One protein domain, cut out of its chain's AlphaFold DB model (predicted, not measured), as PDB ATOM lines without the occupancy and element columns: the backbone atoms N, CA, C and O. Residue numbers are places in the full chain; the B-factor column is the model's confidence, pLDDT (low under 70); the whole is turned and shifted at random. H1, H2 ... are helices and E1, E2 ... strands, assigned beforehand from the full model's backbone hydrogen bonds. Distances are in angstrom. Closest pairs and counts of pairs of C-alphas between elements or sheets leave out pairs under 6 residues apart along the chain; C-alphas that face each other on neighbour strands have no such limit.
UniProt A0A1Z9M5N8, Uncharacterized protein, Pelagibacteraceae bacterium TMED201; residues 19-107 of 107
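Overview. This is residues 19 to 107 of the 107 residues of an uncharacterized protein of Pelagibacteraceae bacterium TMED201 (UniProt A0A1Z9M5N8). A twisted sheet of four strands makes a wall, with short helices round it: H4 lies over E2 and E4, H1 and H3 sit at the end where E2 ends and E4 begins, and H2 lies out beyond the E3 edge. The long hairpin of E1 and E2 makes one side of the sheet and short E3 the other edge. The printed part has 89 residues, with E1, E2, H1, H2, E3, H3, E4 and H4 along the chain; the sheet order is E1, E2, E4, E3, antiparallel throughout, and the class is mixed, helices and strands. It is compact, with a radius of gyration of the C-alphas of 12.3 A, and rounded, spanning 34 by 28 by 20 A.

Arrangement. Look first at E1, residues 28 to 36, and E2, residues 39 to 46, a hairpin whose directions stand at 165 degrees; N 32 and O 43 are 2.8 A apart, within hydrogen-bond range. E4, residues 85 to 91, is the antiparallel neighbour of E2 at 158 degrees, with N 88 and O 42 at 3.0 A. The edge strand E3, residues 74 to 76, is antiparallel to E4 at 175 degrees, with N 89 and O 74 at 2.9 A. H4, residues 99 to 105, only grazes the sheet with residues 99 to 103; its closest C-alpha pair with E4 is Val 90 and Leu 99, 7.8 A. H3, residues 80 to 83, only grazes it too; the closest C-alphas of H3 and E4 are those of Tyr 80 and Ile 86, 6.0 A. H1, residues 48 to 53, only grazes the sheet with residues 48 to 52, and E1 and H1 are near each other, with 7 pairs of C-alphas within 10 A. H2, residues 63 to 69, is not on the sheet; it is close to H4 but not clearly touching, the closest C-alphas being those of Thr 68 and Ile 105, 7.9 A, at a tilt of 36 degrees, only just steep, opposite ways. E2, H1, H2 and E3 form a split strand-helix-strand unit, two strands running the same way with E4 between them, and its crossover is right-handed. In H1, H2 and H4 every O i to N i+4 pair is within hydrogen-bond range; H3 is too short for such a pair, and its one O i to N i+3 pair is not within range.

Along the chain. Find C-alpha 28 at (47.302, 1.527, 18.553); from there E1 runs 22.6 A to C-alpha 36. E2 is 22.0 A long, and E4 runs 19.8 A from C-alpha 85 at (49.338, 1.020, 8.952). E3 spans 7.0 A, H1 8.8 A, H2 9.9 A and H3 5.5 A. H4, 9.9 A long, ends at C-alpha 105 at (54.905, -8.085, 19.947).

Size, cuts and confidence. The two C-alphas farthest apart are those of Asp 37 and Lys 52, 35.8 A. The printed part has no cut, and no link is long. The mean pLDDT of the printed part is 96.3, and no printed residue is under 70.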
ATOM      1  N   PRO A  19      34.737  -0.235  12.627       97.38
ATOM      2  CA  PRO A  19      35.661   0.293  13.626       97.38
ATOM      3  C   PRO A  19      35.969  -0.733  14.722       97.38
ATOM      4  O   PRO A  19      35.079  -1.415  15.230       97.38
ATOM      5  N   LEU A  20      37.236  -0.809  15.131       95.56
ATOM      6  CA  LEU A  20      37.642  -1.511  16.344       95.56
ATOM      7  C   LEU A  20      37.499  -0.563  17.528       95.56
ATOM      8  O   LEU A  20      38.371   0.259  17.799       95.56
ATOM      9  N   ASP A  21      36.398  -0.696  18.253       86.88
ATOM     10  CA  ASP A  21      36.124   0.179  19.393       86.88
ATOM     11  C   ASP A  21      37.014  -0.143  20.614       86.88
ATOM     12  O   ASP A  21      37.085   0.642  21.561       86.88
ATOM     13  N   TRP A  22      37.606  -1.343  20.671       86.56
ATOM     14  CA  TRP A  22      38.266  -1.895  21.862       86.56
ATOM     15  C   TRP A  22      39.735  -2.204  21.533       86.56
ATOM     16  O   TRP A  22      40.111  -3.363  21.381       86.56
ATOM     17  N   ILE A  23      40.558  -1.161  21.380       91.56
ATOM     18  CA  ILE A  23      41.993  -1.288  21.062       91.56
ATOM     19  C   ILE A  23      42.874  -0.880  22.242       91.56
ATOM     20  O   ILE A  23      42.538   0.025  23.008       91.56
ATOM     21  N   ASN A  24      44.038  -1.521  22.372       96.06
ATOM     22  CA  ASN A  24      45.053  -1.095  23.328       96.06
ATOM     23  C   ASN A  24      45.745   0.186  22.832       96.06
ATOM     24  O   ASN A  24      46.622   0.141  21.968       96.06
ATOM     25  N   THR A  25      45.368   1.325  23.410       95.56
ATOM     26  CA  THR A  25      45.884   2.650  23.034       95.56
ATOM     27  C   THR A  25      47.370   2.863  23.338       95.56
ATOM     28  O   THR A  25      47.968   3.813  22.831       95.56
ATOM     29  N   ASP A  26      47.994   1.987  24.136       96.12
ATOM     30  CA  ASP A  26      49.445   2.024  24.354       96.12
ATOM     31  C   ASP A  26      50.226   1.646  23.086       96.12
ATOM     32  O   ASP A  26      51.375   2.076  22.929       96.12
ATOM     33  N   VAL A  27      49.583   0.917  22.166       97.81
ATOM     34  CA  VAL A  27      50.146   0.470  20.884       97.81
ATOM     35  C   VAL A  27      49.455   1.150  19.701       97.81
ATOM     36  O   VAL A  27      50.118   1.678  18.806       97.81
ATOM     37  N   TRP A  28      48.124   1.172  19.708       97.94
ATOM     38  CA  TRP A  28      47.302   1.527  18.553       97.94
ATOM     39  C   TRP A  28      46.696   2.928  18.685       97.94
ATOM     40  O   TRP A  28      46.174   3.291  19.735       97.94
ATOM     41  N   ASP A  29      46.727   3.712  17.610       97.56
ATOM     42  CA  ASP A  29      46.011   4.993  17.502       97.56
ATOM     43  C   ASP A  29      44.542   4.779  17.110       97.56
ATOM     44  O   ASP A  29      43.625   5.361  17.689       97.56
ATOM     45  N   ARG A  30      44.313   3.891  16.138       97.56
ATOM     46  CA  ARG A  30      42.992   3.501  15.634       97.56
ATOM     47  C   ARG A  30      43.072   2.141  14.947       97.56
ATOM     48  O   ARG A  30      44.158   1.679  14.592       97.56
ATOM     49  N   GLY A  31      41.922   1.529  14.697       98.00
ATOM     50  CA  GLY A  31      41.860   0.304  13.917       98.00
ATOM     51  C   GLY A  31      40.473   0.013  13.368       98.00
ATOM     52  O   GLY A  31      39.466   0.500  13.881       98.00
ATOM     53  N   TYR A  32      40.455  -0.800  12.324       98.31
ATOM     54  CA  TYR A  32      39.272  -1.262  11.622       98.31
ATOM     55  C   TYR A  32      39.390  -2.759  11.368       98.31
ATOM     56  O   TYR A  32      40.484  -3.331  11.355       98.31
ATOM     57  N   HIS A  33      38.257  -3.407  11.155       98.06
ATOM     58  CA  HIS A  33      38.207  -4.811  10.821       98.06
ATOM     59  C   HIS A  33      37.167  -5.105   9.743       98.06
ATOM     60  O   HIS A  33      36.338  -4.272   9.372       98.06
ATOM     61  N   LYS A  34      37.237  -6.323   9.208       97.94
ATOM     62  CA  LYS A  34      36.199  -6.892   8.353       97.94
ATOM     63  C   LYS A  34      36.083  -8.380   8.612       97.94
ATOM     64  O   LYS A  34      37.043  -9.128   8.430       97.94
ATOM     65  N   VAL A  35      34.895  -8.817   9.016       97.50
ATOM     66  CA  VAL A  35      34.606 -10.244   9.184       97.50
ATOM     67  C   VAL A  35      34.316 -10.865   7.818       97.50
ATOM     68  O   VAL A  35      33.500 -10.365   7.041       97.50
ATOM     69  N   THR A  36      34.973 -11.979   7.531       97.62
ATOM     70  CA  THR A  36      34.766 -12.802   6.337       97.62
ATOM     71  C   THR A  36      34.343 -14.209   6.753       97.62
ATOM     72  O   THR A  36      34.385 -14.563   7.929       97.62
ATOM     73  N   ASP A  37      33.952 -15.042   5.793       97.88
ATOM     74  CA  ASP A  37      33.604 -16.438   6.070       97.88
ATOM     75  C   ASP A  37      34.806 -17.241   6.616       97.88
ATOM     76  O   ASP A  37      34.617 -18.261   7.273       97.88
ATOM     77  N   ASP A  38      36.034 -16.804   6.318       97.88
ATOM     78  CA  ASP A  38      37.266 -17.551   6.586       97.88
ATOM     79  C   ASP A  38      38.012 -17.039   7.841       97.88
ATOM     80  O   ASP A  38      38.952 -17.682   8.312       97.88
ATOM     81  N   GLY A  39      37.624 -15.874   8.370       97.81
ATOM     82  CA  GLY A  39      38.349 -15.162   9.425       97.81
ATOM     83  C   GLY A  39      38.124 -13.654   9.390       97.81
ATOM     84  O   GLY A  39      37.211 -13.162   8.722       97.81
ATOM     85  N   ILE A  40      38.978 -12.909  10.085       98.12
ATOM     86  CA  ILE A  40      38.881 -11.457  10.243       98.12
ATOM     87  C   ILE A  40      40.115 -10.798   9.631       98.12
ATOM     88  O   ILE A  40      41.246 -11.165   9.947       98.12
ATOM     89  N   TRP A  41      39.889  -9.810   8.769       98.31
ATOM     90  CA  TRP A  41      40.922  -8.853   8.382       98.31
ATOM     91  C   TRP A  41      40.971  -7.714   9.389       98.31
ATOM     92  O   TRP A  41      39.922  -7.185   9.753       98.31
ATOM     93  N   TYR A  42      42.177  -7.326   9.780       98.25
ATOM     94  CA  TYR A  42      42.461  -6.173  10.620       98.25
ATOM     95  C   TYR A  42      43.272  -5.157   9.826       98.25
ATOM     96  O   TYR A  42      44.209  -5.527   9.120       98.25
ATOM     97  N   GLU A  43      42.926  -3.886   9.971       98.50
ATOM     98  CA  GLU A  43      43.710  -2.740   9.523       98.50
ATOM     99  C   GLU A  43      43.903  -1.816  10.724       98.50
ATOM    100  O   GLU A  43      42.969  -1.163  11.185       98.50
ATOM    101  N   VAL A  44      45.109  -1.811  11.282       98.38
ATOM    102  CA  VAL A  44      45.426  -1.122  12.537       98.38
ATOM    103  C   VAL A  44      46.568  -0.143  12.334       98.38
ATOM    104  O   VAL A  44      47.457  -0.355  11.510       98.38
ATOM    105  N   TYR A  45      46.534   0.947  13.091       98.44
ATOM    106  CA  TYR A  45      47.462   2.059  12.950       98.44
ATOM    107  C   TYR A  45      48.249   2.210  14.242       98.44
ATOM    108  O   TYR A  45      47.660   2.462  15.295       98.44
ATOM    109  N   VAL A  46      49.569   2.044  14.182       98.31
ATOM    110  CA  VAL A  46      50.415   2.211  15.369       98.31
ATOM    111  C   VAL A  46      50.486   3.682  15.773       98.31
ATOM    112  O   VAL A  46      50.530   4.580  14.929       98.31
ATOM    113  N   ASN A  47      50.515   3.939  17.077       98.06
ATOM    114  CA  ASN A  47      50.663   5.292  17.597       98.06
ATOM    115  C   ASN A  47      52.103   5.821  17.416       98.06
ATOM    116  O   ASN A  47      53.048   5.088  17.110       98.06
ATOM    117  N   ASP A  48      52.291   7.116  17.676       97.31
ATOM    118  CA  ASP A  48      53.591   7.785  17.534       97.31
ATOM    119  C   ASP A  48      54.704   7.193  18.411       97.31
ATOM    120  O   ASP A  48      55.885   7.329  18.085       97.31
ATOM    121  N   LYS A  49      54.365   6.589  19.558       97.12
ATOM    122  CA  LYS A  49      55.352   5.965  20.450       97.12
ATOM    123  C   LYS A  49      55.911   4.711  19.787       97.12
ATOM    124  O   LYS A  49      57.132   4.588  19.683       97.12
ATOM    125  N   ILE A  50      55.036   3.834  19.305       97.69
ATOM    126  CA  ILE A  50      55.432   2.608  18.609       97.69
ATOM    127  C   ILE A  50      56.150   2.945  17.309       97.69
ATOM    128  O   ILE A  50      57.237   2.428  17.076       97.69
ATOM    129  N   LYS A  51      55.643   3.898  16.519       97.56
ATOM    130  CA  LYS A  51      56.300   4.332  15.278       97.56
ATOM    131  C   LYS A  51      57.727   4.847  15.493       97.56
ATOM    132  O   LYS A  51      58.588   4.677  14.635       97.56
ATOM    133  N   LYS A  52      58.011   5.487  16.630       96.81
ATOM    134  CA  LYS A  52      59.378   5.922  16.973       96.81
ATOM    135  C   LYS A  52      60.297   4.753  17.325       96.81
ATOM    136  O   LYS A  52      61.485   4.838  17.027       96.81
ATOM    137  N   ALA A  53      59.772   3.713  17.973       95.25
ATOM    138  CA  ALA A  53      60.529   2.509  18.314       95.25
ATOM    139  C   ALA A  53      60.764   1.616  17.083       95.25
ATOM    140  O   ALA A  53      61.874   1.133  16.879       95.25
ATOM    141  N   TYR A  54      59.748   1.495  16.229       94.62
ATOM    142  CA  TYR A  54      59.740   0.719  14.994       94.62
ATOM    143  C   TYR A  54      59.497   1.662  13.805       94.62
ATOM    144  O   TYR A  54      58.387   1.774  13.298       94.62
ATOM    145  N   PRO A  55      60.510   2.412  13.335       95.56
ATOM    146  CA  PRO A  55      60.315   3.351  12.227       95.56
ATOM    147  C   PRO A  55      59.990   2.646  10.902       95.56
ATOM    148  O   PRO A  55      59.282   3.210  10.061       95.56
ATOM    149  N   LYS A  56      60.479   1.413  10.736       95.69
ATOM    150  CA  LYS A  56      60.339   0.570   9.552       95.69
ATOM    151  C   LYS A  56      60.238  -0.895   9.982       95.69
ATOM    152  O   LYS A  56      60.927  -1.285  10.917       95.69
ATOM    153  N   ILE A  57      59.422  -1.664   9.267       95.00
ATOM    154  CA  ILE A  57      59.331  -3.125   9.362       95.00
ATOM    155  C   ILE A  57      59.502  -3.665   7.938       95.00
ATOM    156  O   ILE A  57      58.761  -3.260   7.041       95.00
ATOM    157  N   ASP A  58      60.494  -4.524   7.701       93.69
ATOM    158  CA  ASP A  58      60.820  -5.068   6.372       93.69
ATOM    159  C   ASP A  58      60.968  -6.594   6.408       93.69
ATOM    160  O   ASP A  58      62.066  -7.141   6.440       93.69
ATOM    161  N   ILE A  59      59.844  -7.305   6.320       93.62
ATOM    162  CA  ILE A  59      59.821  -8.777   6.328       93.62
ATOM    163  C   ILE A  59      60.452  -9.431   5.082       93.62
ATOM    164  O   ILE A  59      60.565 -10.659   5.022       93.62
ATOM    165  N   ILE A  60      60.821  -8.648   4.059       91.00
ATOM    166  CA  ILE A  60      61.433  -9.155   2.822       91.00
ATOM    167  C   ILE A  60      62.952  -9.206   2.974       91.00
ATOM    168  O   ILE A  60      63.566 -10.207   2.600       91.00
ATOM    169  N   ASN A  61      63.550  -8.134   3.501       93.56
ATOM    170  CA  ASN A  61      65.006  -7.966   3.551       93.56
ATOM    171  C   ASN A  61      65.602  -8.054   4.962       93.56
ATOM    172  O   ASN A  61      66.828  -8.084   5.080       93.56
ATOM    173  N   ASN A  62      64.782  -8.075   6.016       94.94
ATOM    174  CA  ASN A  62      65.224  -8.202   7.400       94.94
ATOM    175  C   ASN A  62      64.773  -9.547   7.991       94.94
ATOM    176  O   ASN A  62      63.581  -9.805   8.158       94.94
ATOM    177  N   ASP A  63      65.743 -10.400   8.325       96.06
ATOM    178  CA  ASP A  63      65.486 -11.726   8.893       96.06
ATOM    179  C   ASP A  63      64.841 -11.658  10.289       96.06
ATOM    180  O   ASP A  63      64.018 -12.513  10.606       96.06
ATOM    181  N   GLU A  64      65.153 -10.640  11.098       94.81
ATOM    182  CA  GLU A  64      64.574 -10.455  12.439       94.81
ATOM    183  C   GLU A  64      63.091 -10.066  12.350       94.81
ATOM    184  O   GLU A  64      62.239 -10.670  13.007       94.81
ATOM    185  N   ASP A  65      62.759  -9.123  11.461       95.19
ATOM    186  CA  ASP A  65      61.365  -8.736  11.198       95.19
ATOM    187  C   ASP A  65      60.579  -9.922  10.633       95.19
ATOM    188  O   ASP A  65      59.422 -10.151  10.984       95.19
ATOM    189  N   LYS A  66      61.211 -10.718   9.770       95.56
ATOM    190  CA  LYS A  66      60.601 -11.917   9.203       95.56
ATOM    191  C   LYS A  66      60.375 -13.009  10.247       95.56
ATOM    192  O   LYS A  66      59.335 -13.661  10.205       95.56
ATOM    193  N   GLU A  67      61.309 -13.230  11.166       95.62
ATOM    194  CA  GLU A  67      61.141 -14.193  12.261       95.62
ATOM    195  C   GLU A  67      60.011 -13.773  13.210       95.62
ATOM    196  O   GLU A  67      59.246 -14.622  13.676       95.62
ATOM    197  N   THR A  68      59.881 -12.467  13.438       93.94
ATOM    198  CA  THR A  68      58.889 -11.876  14.343       93.94
ATOM    199  C   THR A  68      57.493 -11.842  13.718       93.94
ATOM    200  O   THR A  68      56.550 -12.412  14.264       93.94
ATOM    201  N   PHE A  69      57.346 -11.225  12.543       95.25
ATOM    202  CA  PHE A  69      56.049 -10.946  11.913       95.25
ATOM    203  C   PHE A  69      55.663 -11.945  10.815       95.25
ATOM    204  O   PHE A  69      54.493 -12.057  10.459       95.25
ATOM    205  N   GLY A  70      56.614 -12.709  10.271       93.88
ATOM    206  CA  GLY A  70      56.373 -13.626   9.146       93.88
ATOM    207  C   GLY A  70      55.585 -14.891   9.497       93.88
ATOM    208  O   GLY A  70      55.368 -15.734   8.627       93.88
ATOM    209  N   LYS A  71      55.177 -15.046  10.759       94.75
ATOM    210  CA  LYS A  71      54.345 -16.157  11.245       94.75
ATOM    211  C   LYS A  71      52.844 -15.907  11.065       94.75
ATOM    212  O   LYS A  71      52.072 -16.862  11.058       94.75
ATOM    213  N   PHE A  72      52.438 -14.650  10.872       95.81
ATOM    214  CA  PHE A  72      51.063 -14.313  10.513       95.81
ATOM    215  C   PHE A  72      50.738 -14.862   9.122       95.81
ATOM    216  O   PHE A  72      51.539 -14.743   8.196       95.81
ATOM    217  N   SER A  73      49.550 -15.458   8.978       92.19
ATOM    218  CA  SER A  73      49.145 -16.123   7.730       92.19
ATOM    219  C   SER A  73      49.169 -15.187   6.518       92.19
ATOM    220  O   SER A  73      49.666 -15.558   5.453       92.19
ATOM    221  N   ASP A  74      48.695 -13.955   6.709       96.12
ATOM    222  CA  ASP A  74      48.788 -12.870   5.747       96.12
ATOM    223  C   ASP A  74      48.994 -11.575   6.516       96.12
ATOM    224  O   ASP A  74      48.239 -11.267   7.441       96.12
ATOM    225  N   ILE A  75      50.013 -10.824   6.117       97.38
ATOM    226  CA  ILE A  75      50.379  -9.556   6.726       97.38
ATOM    227  C   ILE A  75      51.023  -8.650   5.683       97.38
ATOM    228  O   ILE A  75      51.820  -9.097   4.856       97.38
ATOM    229  N   PHE A  76      50.668  -7.372   5.729       96.19
ATOM    230  CA  PHE A  76      51.134  -6.341   4.817       96.19
ATOM    231  C   PHE A  76      51.619  -5.127   5.606       96.19
ATOM    232  O   PHE A  76      50.930  -4.631   6.502       96.19
ATOM    233  N   PHE A  77      52.794  -4.633   5.216       96.75
ATOM    234  CA  PHE A  77      53.437  -3.439   5.773       96.75
ATOM    235  C   PHE A  77      53.632  -2.337   4.718       96.75
ATOM    236  O   PHE A  77      54.353  -1.372   4.963       96.75
ATOM    237  N   ASP A  78      52.984  -2.449   3.552       93.75
ATOM    238  CA  ASP A  78      53.165  -1.534   2.411       93.75
ATOM    239  C   ASP A  78      52.882  -0.063   2.771       93.75
ATOM    240  O   ASP A  78      53.508   0.852   2.238       93.75
ATOM    241  N   HIS A  79      51.979   0.153   3.730       95.94
ATOM    242  CA  HIS A  79      51.572   1.465   4.236       95.94
ATOM    243  C   HIS A  79      52.163   1.797   5.616       95.94
ATOM    244  O   HIS A  79      51.845   2.827   6.209       95.94
ATOM    245  N   TYR A  80      53.061   0.964   6.146       97.19
ATOM    246  CA  TYR A  80      53.593   1.158   7.492       97.19
ATOM    247  C   TYR A  80      54.507   2.378   7.591       97.19
ATOM    248  O   TYR A  80      54.419   3.163   8.539       97.19
ATOM    249  N   GLU A  81      55.412   2.552   6.623       95.12
ATOM    250  CA  GLU A  81      56.386   3.647   6.655       95.12
ATOM    251  C   GLU A  81      55.708   5.021   6.573       95.12
ATOM    252  O   GLU A  81      56.081   5.908   7.342       95.12
ATOM    253  N   ALA A  82      54.706   5.158   5.698       96.06
ATOM    254  CA  ALA A  82      54.009   6.411   5.419       96.06
ATOM    255  C   ALA A  82      52.837   6.689   6.372       96.06
ATOM    256  O   ALA A  82      52.694   7.818   6.839       96.06
ATOM    257  N   ASP A  83      52.031   5.666   6.668       97.06
ATOM    258  CA  ASP A  83      50.710   5.832   7.283       97.06
ATOM    259  C   ASP A  83      50.589   5.130   8.642       97.06
ATOM    260  O   ASP A  83      49.519   5.158   9.242       97.06
ATOM    261  N   ASN A  84      51.663   4.508   9.147       98.00
ATOM    262  CA  ASN A  84      51.681   3.706  10.383       98.00
ATOM    263  C   ASN A  84      50.757   2.475  10.342       98.00
ATOM    264  O   ASN A  84      50.422   1.914  11.385       98.00
ATOM    265  N   GLN A  85      50.339   2.058   9.149       98.19
ATOM    266  CA  GLN A  85      49.338   1.020   8.952       98.19
ATOM    267  C   GLN A  85      49.954  -0.382   8.903       98.19
ATOM    268  O   GLN A  85      50.942  -0.618   8.204       98.19
ATOM    269  N   ILE A  86      49.307  -1.323   9.586       98.25
ATOM    270  CA  ILE A  86      49.530  -2.763   9.467       98.25
ATOM    271  C   ILE A  86      48.195  -3.404   9.089       98.25
ATOM    272  O   ILE A  86      47.191  -3.205   9.776       98.25
ATOM    273  N   THR A  87      48.189  -4.195   8.020       98.25
ATOM    274  CA  THR A  87      47.009  -4.960   7.598       98.25
ATOM    275  C   THR A  87      47.319  -6.445   7.682       98.25
ATOM    276  O   THR A  87      48.290  -6.898   7.082       98.25
ATOM    277  N   PHE A  88      46.519  -7.225   8.405       98.31
ATOM    278  CA  PHE A  88      46.761  -8.663   8.565       98.31
ATOM    279  C   PHE A  88      45.471  -9.466   8.729       98.31
ATOM    280  O   PHE A  88      44.409  -8.920   9.033       98.31
ATOM    281  N   PHE A  89      45.564 -10.774   8.502       98.25
ATOM    282  CA  PHE A  89      44.435 -11.696   8.562       98.25
ATOM    283  C   PHE A  89      44.582 -12.713   9.693       98.25
ATOM    284  O   PHE A  89      45.628 -13.346   9.848       98.25
ATOM    285  N   VAL A  90      43.488 -12.926  10.424       98.19
ATOM    286  CA  VAL A  90      43.364 -13.949  11.468       98.19
ATOM    287  C   VAL A  90      42.276 -14.934  11.052       98.19
ATOM    288  O   VAL A  90      41.102 -14.573  10.961       98.19
ATOM    289  N   ALA A  91      42.658 -16.182  10.776       97.94
ATOM    290  CA  ALA A  91      41.712 -17.239  10.416       97.94
ATOM    291  C   ALA A  91      40.825 -17.635  11.613       97.94
ATOM    292  O   ALA A  91      41.251 -17.532  12.758       97.94
ATOM    293  N   ASN A  92      39.620 -18.158  11.362       96.94
ATOM    294  CA  ASN A  92      38.655 -18.501  12.427       96.94
ATOM    295  C   ASN A  92      39.202 -19.432  13.534       96.94
ATOM    296  O   ASN A  92      38.755 -19.350  14.674       96.94
ATOM    297  N   GLU A  93      40.140 -20.325  13.204       95.62
ATOM    298  CA  GLU A  93      40.732 -21.288  14.148       95.62
ATOM    299  C   GLU A  93      42.125 -20.866  14.660       95.62
ATOM    300  O   GLU A  93      42.735 -21.604  15.435       95.62
ATOM    301  N   GLU A  94      42.635 -19.706  14.230       97.50
ATOM    302  CA  GLU A  94      43.916 -19.152  14.685       97.50
ATOM    303  C   GLU A  94      43.790 -18.639  16.125       97.50
ATOM    304  O   GLU A  94      42.809 -17.988  16.487       97.50
ATOM    305  N   LYS A  95      44.777 -18.958  16.964       96.38
ATOM    306  CA  LYS A  95      44.769 -18.646  18.404       96.38
ATOM    307  C   LYS A  95      46.083 -18.067  18.905       96.38
ATOM    308  O   LYS A  95      46.099 -17.528  20.005       96.38
ATOM    309  N   GLU A  96      47.157 -18.223  18.144       97.25
ATOM    310  CA  GLU A  96      48.486 -17.728  18.475       97.25
ATOM    311  C   GLU A  96      48.678 -16.368  17.805       97.25
ATOM    312  O   GLU A  96      48.712 -15.353  18.485       97.25
ATOM    313  N   TYR A  97      48.651 -16.306  16.475       97.25
ATOM    314  CA  TYR A  97      48.935 -15.077  15.723       97.25
ATOM    315  C   TYR A  97      47.672 -14.233  15.507       97.25
ATOM    316  O   TYR A  97      47.110 -14.163  14.412       97.25
ATOM    317  N   THR A  98      47.199 -13.618  16.592       97.38
ATOM    318  CA  THR A  98      45.968 -12.810  16.660       97.38
ATOM    319  C   THR A  98      46.263 -11.309  16.813       97.38
ATOM    320  O   THR A  98      47.421 -10.894  16.834       97.38
ATOM    321  N   LEU A  99      45.222 -10.469  16.924       97.12
ATOM    322  CA  LEU A  99      45.392  -9.042  17.242       97.12
ATOM    323  C   LEU A  99      46.051  -8.823  18.613       97.12
ATOM    324  O   LEU A  99      46.836  -7.886  18.758       97.12
ATOM    325  N   ASP A 100      45.769  -9.685  19.589       96.81
ATOM    326  CA  ASP A 100      46.376  -9.599  20.920       96.81
ATOM    327  C   ASP A 100      47.881  -9.892  20.843       96.81
ATOM    328  O   ASP A 100      48.680  -9.093  21.314       96.81
ATOM    329  N   GLU A 101      48.284 -10.949  20.131       97.62
ATOM    330  CA  GLU A 101      49.707 -11.265  19.916       97.62
ATOM    331  C   GLU A 101      50.431 -10.156  19.144       97.62
ATOM    332  O   GLU A 101      51.532  -9.759  19.512       97.62
ATOM    333  N   MET A 102      49.808  -9.591  18.103       97.50
ATOM    334  CA  MET A 102      50.376  -8.433  17.400       97.50
ATOM    335  C   MET A 102      50.566  -7.237  18.344       97.50
ATOM    336  O   MET A 102      51.549  -6.506  18.237       97.50
ATOM    337  N   THR A 103      49.621  -7.029  19.263       97.31
ATOM    338  CA  THR A 103      49.718  -5.981  20.282       97.31
ATOM    339  C   THR A 103      50.898  -6.255  21.211       97.31
ATOM    340  O   THR A 103      51.697  -5.351  21.435       97.31
ATOM    341  N   ASP A 104      51.044  -7.487  21.694       97.00
ATOM    342  CA  ASP A 104      52.106  -7.890  22.619       97.00
ATOM    343  C   ASP A 104      53.504  -7.836  21.985       97.00
ATOM    344  O   ASP A 104      54.449  -7.400  22.640       97.00
ATOM    345  N   ILE A 105      53.643  -8.194  20.704       96.19
ATOM    346  CA  ILE A 105      54.905  -8.085  19.947       96.19
ATOM    347  C   ILE A 105      55.420  -6.636  19.895       96.19
ATOM    348  O   ILE A 105      56.630  -6.412  19.849       96.19
ATOM    349  N   LEU A 106      54.516  -5.653  19.862       95.50
ATOM    350  CA  LEU A 106      54.852  -4.237  19.679       95.50
ATOM    351  C   LEU A 106      55.045  -3.462  20.996       95.50
ATOM    352  O   LEU A 106      55.386  -2.278  20.935       95.50
ATOM    353  N   ILE A 107      54.811  -4.079  22.160       90.62
ATOM    354  CA  ILE A 107      54.984  -3.464  23.495       90.62
ATOM    355  C   ILE A 107      56.457  -3.422  23.912       90.62
ATOM    356  O   ILE A 107      56.879  -2.332  24.380       90.62
TER     357      ILE A 107